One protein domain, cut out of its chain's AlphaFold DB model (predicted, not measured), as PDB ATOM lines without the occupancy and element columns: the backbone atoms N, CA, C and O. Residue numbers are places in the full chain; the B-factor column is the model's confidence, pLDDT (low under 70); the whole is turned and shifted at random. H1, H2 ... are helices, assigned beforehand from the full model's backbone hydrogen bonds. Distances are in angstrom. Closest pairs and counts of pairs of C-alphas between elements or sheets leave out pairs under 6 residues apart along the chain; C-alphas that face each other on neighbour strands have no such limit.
ATOM      1  N   THR A 180     -16.669 -23.817  89.847       47.38
ATOM      2  CA  THR A 180     -15.803 -23.516  91.003       47.38
ATOM      3  C   THR A 180     -14.561 -22.686  90.660       47.38
ATOM      4  O   THR A 180     -14.087 -21.927  91.503       47.38
ATOM      5  N   SER A 181     -14.037 -22.786  89.433       52.41
ATOM      6  CA  SER A 181     -12.951 -21.919  88.938       52.41
ATOM      7  C   SER A 181     -13.481 -20.566  88.456       52.41
ATOM      8  O   SER A 181     -12.811 -19.544  88.620       52.41
ATOM      9  N   ALA A 182     -14.723 -20.559  87.963       55.44
ATOM     10  CA  ALA A 182     -15.462 -19.371  87.576       55.44
ATOM     11  C   ALA A 182     -15.587 -18.388  88.744       55.44
ATOM     12  O   ALA A 182     -15.195 -17.237  88.613       55.44
ATOM     13  N   ASP A 183     -16.083 -18.826  89.903       57.97
ATOM     14  CA  ASP A 183     -16.371 -17.933  91.037       57.97
ATOM     15  C   ASP A 183     -15.111 -17.254  91.606       57.97
ATOM     16  O   ASP A 183     -15.121 -16.060  91.932       57.97
ATOM     17  N   VAL A 184     -13.993 -17.987  91.671       58.22
ATOM     18  CA  VAL A 184     -12.693 -17.444  92.101       58.22
ATOM     19  C   VAL A 184     -12.153 -16.451  91.074       58.22
ATOM     20  O   VAL A 184     -11.718 -15.363  91.454       58.22
ATOM     21  N   ALA A 185     -12.216 -16.777  89.781       60.84
ATOM     22  CA  ALA A 185     -11.779 -15.877  88.717       60.84
ATOM     23  C   ALA A 185     -12.641 -14.606  88.639       60.84
ATOM     24  O   ALA A 185     -12.104 -13.503  88.533       60.84
ATOM     25  N   HIS A 186     -13.963 -14.736  88.785       65.31
ATOM     26  CA  HIS A 186     -14.892 -13.610  88.856       65.31
ATOM     27  C   HIS A 186     -14.567 -12.696  90.036       65.31
ATOM     28  O   HIS A 186     -14.496 -11.480  89.868       65.31
ATOM     29  N   THR A 187     -14.309 -13.266  91.216       73.44
ATOM     30  CA  THR A 187     -13.944 -12.480  92.402       73.44
ATOM     31  C   THR A 187     -12.595 -11.784  92.215       73.44
ATOM     32  O   THR A 187     -12.470 -10.597  92.520       73.44
ATOM     33  N   ALA A 188     -11.594 -12.483  91.673       73.56
ATOM     34  CA  ALA A 188     -10.264 -11.932  91.430       73.56
ATOM     35  C   ALA A 188     -10.292 -10.777  90.419       73.56
ATOM     36  O   ALA A 188      -9.680  -9.738  90.665       73.56
ATOM     37  N   ILE A 189     -11.038 -10.907  89.319       75.81
ATOM     38  CA  ILE A 189     -11.195  -9.830  88.337       75.81
ATOM     39  C   ILE A 189     -12.029  -8.674  88.878       75.81
ATOM     40  O   ILE A 189     -11.674  -7.516  88.645       75.81
ATOM     41  N   ALA A 190     -13.126  -8.951  89.587       79.81
ATOM     42  CA  ALA A 190     -13.946  -7.898  90.178       79.81
ATOM     43  C   ALA A 190     -13.111  -7.059  91.156       79.81
ATOM     44  O   ALA A 190     -13.120  -5.829  91.082       79.81
ATOM     45  N   ALA A 191     -12.314  -7.722  92.001       85.25
ATOM     46  CA  ALA A 191     -11.363  -7.066  92.887       85.25
ATOM     47  C   ALA A 191     -10.281  -6.308  92.103       85.25
ATOM     48  O   ALA A 191     -10.064  -5.128  92.367       85.25
ATOM     49  N   HIS A 192      -9.646  -6.941  91.110       83.50
ATOM     50  CA  HIS A 192      -8.622  -6.310  90.272       83.50
ATOM     51  C   HIS A 192      -9.137  -5.029  89.612       83.50
ATOM     52  O   HIS A 192      -8.463  -4.003  89.660       83.50
ATOM     53  N   THR A 193     -10.344  -5.074  89.045       85.06
ATOM     54  CA  THR A 193     -10.988  -3.926  88.403       85.06
ATOM     55  C   THR A 193     -11.255  -2.836  89.431       85.06
ATOM     56  O   THR A 193     -10.768  -1.721  89.273       85.06
ATOM     57  N   ALA A 194     -11.946  -3.154  90.530       88.94
ATOM     58  CA  ALA A 194     -12.292  -2.169  91.552       88.94
ATOM     59  C   ALA A 194     -11.056  -1.479  92.156       88.94
ATOM     60  O   ALA A 194     -11.047  -0.256  92.298       88.94
ATOM     61  N   ILE A 195     -10.005  -2.248  92.461       88.69
ATOM     62  CA  ILE A 195      -8.740  -1.739  93.008       88.69
ATOM     63  C   ILE A 195      -8.011  -0.893  91.960       88.69
ATOM     64  O   ILE A 195      -7.645   0.243  92.239       88.69
ATOM     65  N   THR A 196      -7.878  -1.379  90.723       88.06
ATOM     66  CA  THR A 196      -7.201  -0.640  89.644       88.06
ATOM     67  C   THR A 196      -7.882   0.698  89.356       88.06
ATOM     68  O   THR A 196      -7.208   1.723  89.221       88.06
ATOM     69  N   CYS A 197      -9.217   0.718  89.311       90.94
ATOM     70  CA  CYS A 197      -9.985   1.942  89.092       90.94
ATOM     71  C   CYS A 197      -9.881   2.914  90.284       90.94
ATOM     72  O   CYS A 197      -9.900   4.139  90.112       90.94
ATOM     73  N   ALA A 198      -9.732   2.385  91.502       91.56
ATOM     74  CA  ALA A 198      -9.491   3.182  92.696       91.56
ATOM     75  C   ALA A 198      -8.071   3.776  92.724       91.56
ATOM     76  O   ALA A 198      -7.923   4.961  93.024       91.56
ATOM     77  N   ASP A 199      -7.048   3.014  92.343       90.06
ATOM     78  CA  ASP A 199      -5.638   3.381  92.524       90.06
ATOM     79  C   ASP A 199      -5.091   4.323  91.448       90.06
ATOM     80  O   ASP A 199      -4.174   5.099  91.716       90.06
ATOM     81  N   LYS A 200      -5.661   4.313  90.239       87.88
ATOM     82  CA  LYS A 200      -5.147   5.095  89.104       87.88
ATOM     83  C   LYS A 200      -6.093   6.214  88.672       87.88
ATOM     84  O   LYS A 200      -7.296   6.199  88.936       87.88
ATOM     85  N   VAL A 201      -5.530   7.211  87.993       87.31
ATOM     86  CA  VAL A 201      -6.296   8.226  87.260       87.31
ATOM     87  C   VAL A 201      -6.426   7.768  85.813       87.31
ATOM     88  O   VAL A 201      -5.440   7.377  85.194       87.31
ATOM     89  N   PHE A 202      -7.643   7.835  85.278       87.88
ATOM     90  CA  PHE A 202      -7.941   7.461  83.899       87.88
ATOM     91  C   PHE A 202      -8.354   8.692  83.089       87.88
ATOM     92  O   PHE A 202      -8.946   9.623  83.649       87.88
ATOM     93  N   PRO A 203      -8.028   8.725  81.787       89.38
ATOM     94  CA  PRO A 203      -8.428   9.815  80.910       89.38
ATOM     95  C   PRO A 203      -9.944   9.796  80.651       89.38
ATOM     96  O   PRO A 203     -10.660   8.885  81.059       89.38
ATOM     97  N   THR A 204     -10.449  10.814  79.952       90.62
ATOM     98  CA  THR A 204     -11.847  10.841  79.489       90.62
ATOM     99  C   THR A 204     -12.117   9.730  78.470       90.62
ATOM    100  O   THR A 204     -11.191   9.275  77.800       90.62
ATOM    101  N   VAL A 205     -13.389   9.352  78.275       91.12
ATOM    102  CA  VAL A 205     -13.804   8.349  77.269       91.12
ATOM    103  C   VAL A 205     -13.200   8.633  75.894       91.12
ATOM    104  O   VAL A 205     -12.550   7.763  75.327       91.12
ATOM    105  N   GLY A 206     -13.326   9.865  75.393       91.50
ATOM    106  CA  GLY A 206     -12.791  10.221  74.076       91.50
ATOM    107  C   GLY A 206     -11.262  10.165  73.990       91.50
ATOM    108  O   GLY A 206     -10.714   9.839  72.943       91.50
ATOM    109  N   ALA A 207     -10.551  10.474  75.079       92.25
ATOM    110  CA  ALA A 207      -9.097  10.332  75.118       92.25
ATOM    111  C   ALA A 207      -8.666   8.860  75.212       92.25
ATOM    112  O   ALA A 207      -7.691   8.479  74.572       92.25
ATOM    113  N   TYR A 208      -9.414   8.032  75.944       90.12
ATOM    114  CA  TYR A 208      -9.164   6.596  76.020       90.12
ATOM    115  C   TYR A 208      -9.439   5.880  74.693       90.12
ATOM    116  O   TYR A 208      -8.664   5.019  74.301       90.12
ATOM    117  N   GLN A 209     -10.487   6.275  73.963       89.88
ATOM    118  CA  GLN A 209     -10.766   5.757  72.619       89.88
ATOM    119  C   GLN A 209      -9.587   6.000  71.670       89.88
ATOM    120  O   GLN A 209      -9.102   5.059  71.056       89.88
ATOM    121  N   ARG A 210      -9.046   7.227  71.636       91.81
ATOM    122  CA  ARG A 210      -7.854   7.532  70.825       91.81
ATOM    123  C   ARG A 210      -6.635   6.699  71.221       91.81
ATOM    124  O   ARG A 210      -5.888   6.279  70.345       91.81
ATOM    125  N   LEU A 211      -6.446   6.464  72.522       88.69
ATOM    126  CA  LEU A 211      -5.383   5.587  73.017       88.69
ATOM    127  C   LEU A 211      -5.591   4.141  72.543       88.69
ATOM    128  O   LEU A 211      -4.646   3.510  72.091       88.69
ATOM    129  N   ALA A 212      -6.816   3.615  72.608       87.38
ATOM    130  CA  ALA A 212      -7.123   2.273  72.117       87.38
ATOM    131  C   ALA A 212      -6.880   2.146  70.599       87.38
ATOM    132  O   ALA A 212      -6.289   1.160  70.161       87.38
ATOM    133  N   ASP A 213      -7.250   3.162  69.813       90.38
ATOM    134  CA  ASP A 213      -6.984   3.208  68.369       90.38
ATOM    135  C   ASP A 213      -5.480   3.253  68.054       90.38
ATOM    136  O   ASP A 213      -5.020   2.695  67.059       90.38
ATOM    137  N   GLU A 214      -4.689   3.938  68.881       91.25
ATOM    138  CA  GLU A 214      -3.228   3.959  68.780       91.25
ATOM    139  C   GLU A 214      -2.618   2.597  69.107       91.25
ATOM    140  O   GLU A 214      -1.894   2.052  68.276       91.25
ATOM    141  N   LEU A 215      -3.007   1.987  70.229       87.81
ATOM    142  CA  LEU A 215      -2.552   0.649  70.616       87.81
ATOM    143  C   LEU A 215      -2.876  -0.403  69.547       87.81
ATOM    144  O   LEU A 215      -2.058  -1.280  69.281       87.81
ATOM    145  N   ASN A 216      -4.050  -0.314  68.915       87.44
ATOM    146  CA  ASN A 216      -4.443  -1.222  67.838       87.44
ATOM    147  C   ASN A 216      -3.624  -1.029  66.555       87.44
ATOM    148  O   ASN A 216      -3.365  -1.998  65.848       87.44
ATOM    149  N   ARG A 217      -3.181   0.200  66.261       90.94
ATOM    150  CA  ARG A 217      -2.276   0.473  65.132       90.94
ATOM    151  C   ARG A 217      -0.849   0.006  65.411       90.94
ATOM    152  O   ARG A 217      -0.198  -0.500  64.505       90.94
ATOM    153  N   GLU A 218      -0.368   0.179  66.638       89.38
ATOM    154  CA  GLU A 218       0.990  -0.212  67.040       89.38
ATOM    155  C   GLU A 218       1.142  -1.726  67.233       89.38
ATOM    156  O   GLU A 218       2.211  -2.282  66.986       89.38
ATOM    157  N   SER A 219       0.078  -2.399  67.671       88.00
ATOM    158  CA  SER A 219       0.062  -3.839  67.917       88.00
ATOM    159  C   SER A 219      -1.225  -4.459  67.369       88.00
ATOM    160  O   SER A 219      -2.180  -4.650  68.121       88.00
ATOM    161  N   PRO A 220      -1.280  -4.816  66.075       86.12
ATOM    162  CA  PRO A 220      -2.499  -5.335  65.448       86.12
ATOM    163  C   PRO A 220      -3.070  -6.599  66.109       86.12
ATOM    164  O   PRO A 220      -4.281  -6.803  66.108       86.12
ATOM    165  N   HIS A 221      -2.223  -7.435  66.719       84.81
ATOM    166  CA  HIS A 221      -2.678  -8.667  67.375       84.81
ATOM    167  C   HIS A 221      -3.170  -8.462  68.813       84.81
ATOM    168  O   HIS A 221      -4.063  -9.175  69.265       84.81
ATOM    169  N   PHE A 222      -2.582  -7.519  69.559       85.94
ATOM    170  CA  PHE A 222      -2.843  -7.366  70.999       85.94
ATOM    171  C   PHE A 222      -3.446  -6.016  71.382       85.94
ATOM    172  O   PHE A 222      -3.908  -5.860  72.509       85.94
ATOM    173  N   GLY A 223      -3.468  -5.044  70.478       85.12
ATOM    174  CA  GLY A 223      -3.896  -3.681  70.757       85.12
ATOM    175  C   GLY A 223      -5.344  -3.595  71.221       85.12
ATOM    176  O   GLY A 223      -5.611  -2.878  72.183       85.12
ATOM    177  N   LEU A 224      -6.250  -4.407  70.657       81.06
ATOM    178  CA  LEU A 224      -7.615  -4.534  71.179       81.06
ATOM    179  C   LEU A 224      -7.623  -5.018  72.637       81.06
ATOM    180  O   LEU A 224      -8.270  -4.404  73.482       81.06
ATOM    181  N   LEU A 225      -6.901  -6.099  72.953       79.06
ATOM    182  CA  LEU A 225      -6.854  -6.647  74.315       79.06
ATOM    183  C   LEU A 225      -6.268  -5.630  75.305       79.06
ATOM    184  O   LEU A 225      -6.799  -5.456  76.401       79.06
ATOM    185  N   SER A 226      -5.224  -4.907  74.897       81.62
ATOM    186  CA  SER A 226      -4.628  -3.820  75.680       81.62
ATOM    187  C   SER A 226      -5.602  -2.653  75.885       81.62
ATOM    188  O   SER A 226      -5.725  -2.135  76.995       81.62
ATOM    189  N   GLY A 227      -6.331  -2.266  74.837       80.00
ATOM    190  CA  GLY A 227      -7.315  -1.184  74.858       80.00
ATOM    191  C   GLY A 227      -8.589  -1.503  75.644       80.00
ATOM    192  O   GLY A 227      -9.289  -0.589  76.061       80.00
ATOM    193  N   LEU A 228      -8.903  -2.777  75.896       75.44
ATOM    194  CA  LEU A 228     -10.028  -3.165  76.755       75.44
ATOM    195  C   LEU A 228      -9.671  -3.140  78.248       75.44
ATOM    196  O   LEU A 228     -10.557  -2.965  79.087       75.44
ATOM    197  N   GLY A 229      -8.386  -3.278  78.592       73.56
ATOM    198  CA  GLY A 229      -7.932  -3.570  79.956       73.56
ATOM    199  C   GLY A 229      -8.276  -2.522  81.019       73.56
ATOM    200  O   GLY A 229      -8.322  -2.848  82.202       73.56
ATOM    201  N   ALA A 230      -8.551  -1.276  80.629       79.12
ATOM    202  CA  ALA A 230      -8.935  -0.206  81.552       79.12
ATOM    203  C   ALA A 230     -10.258   0.481  81.185       79.12
ATOM    204  O   ALA A 230     -10.621   1.481  81.809       79.12
ATOM    205  N   LEU A 231     -11.008  -0.058  80.219       82.56
ATOM    206  CA  LEU A 231     -12.247   0.557  79.742       82.56
ATOM    207  C   LEU A 231     -13.274   0.728  80.873       82.56
ATOM    208  O   LEU A 231     -13.882   1.790  81.003       82.56
ATOM    209  N   ALA A 232     -13.403  -0.278  81.744       85.38
ATOM    210  CA  ALA A 232     -14.278  -0.217  82.916       85.38
ATOM    211  C   ALA A 232     -13.901   0.925  83.879       85.38
ATOM    212  O   ALA A 232     -14.778   1.514  84.511       85.38
ATOM    213  N   CYS A 233     -12.616   1.282  83.960       89.19
ATOM    214  CA  CYS A 233     -12.141   2.324  84.864       89.19
ATOM    215  C   CYS A 233     -12.436   3.744  84.387       89.19
ATOM    216  O   CYS A 233     -12.611   4.644  85.207       89.19
ATOM    217  N   VAL A 234     -12.547   3.947  83.074       90.56
ATOM    218  CA  VAL A 234     -12.856   5.252  82.474       90.56
ATOM    219  C   VAL A 234     -14.261   5.733  82.850       90.56
ATOM    220  O   VAL A 234     -14.496   6.933  82.989       90.56
ATOM    221  N   VAL A 235     -15.189   4.796  83.043       90.56
ATOM    222  CA  VAL A 235     -16.588   5.061  83.416       90.56
ATOM    223  C   VAL A 235     -16.894   4.670  84.866       90.56
ATOM    224  O   VAL A 235     -18.059   4.609  85.257       90.56
ATOM    225  N   TRP A 236     -15.864   4.393  85.673       92.62
ATOM    226  CA  TRP A 236     -16.046   3.898  87.034       92.62
ATOM    227  C   TRP A 236     -16.746   4.944  87.915       92.62
ATOM    228  O   TRP A 236     -16.276   6.082  88.011       92.62
TER     229      TRP A 236
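This is residues 180 to 236 of the 331 residues of the protein "Abhydrolase_4 domain-containing protein" of Frankia casuarinae (strain DSM 45818 / CECT 9043 / CcI3) (UniProt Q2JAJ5). The domain is an open V of helices: the long helix H1 is one arm, the helical hairpin of H2 and the short H3 is the other, and the small helix H4 sits in the closed end between the last turns of H1 and the first turn of H2. Residues 180 to 192 of H1 stick out. The printed part has 57 residues with four named helices, in the order H1, H2, H3, H4, and no named strand, and its class is all helix. It is loose, with a radius of gyration of the C-alphas of 13.0 A, and only just flat, spanning 38 by 25 by 13 A.

H1 covers residues 180 to 199, 28.8 A from C-alpha 180 at (-15.803, -23.516, 91.003) to C-alpha 199 at (-5.638, 3.381, 92.524). H2 covers residues 205 to 218 and is 19.9 A long. H3 covers residues 223 to 228, 8.6 A. H4 covers residues 231 to 234, 5.5 A, and ends with C-alpha 234 at (-12.856, 5.252, 82.474).

H1 touches H4 with residues 193 to 197 alone; the closest C-alphas, of Cys 197 and Cys 233, are 4.8 A apart. H1 is apart from H2 and from H3. H2 and H3 form a helical hairpin, at a shallow tilt of 25 degrees, opposite ways. In it H2 touches H3 with residues 211 to 217 alone, and the closest C-alphas, of Asn 216 and Gly 223, are 3.9 A apart. H2 only just touches H4, with 3 pairs of C-alphas within 8 A, the closest being Val 205 and Val 234 at 6.1 A. H3 and H4 meet only through their link. In H2 and H3 every O i to N i+4 pair is within hydrogen-bond range, in H1 15 of 16; H4 is too short for such a pair.

The C-alphas farthest apart, of Thr 180 and Ala 207, are 38.0 A apart. The printed part has no cut, and its three links are tight. Residues 180 to 186 have pLDDT under 70; the mean of the printed part is 82.6.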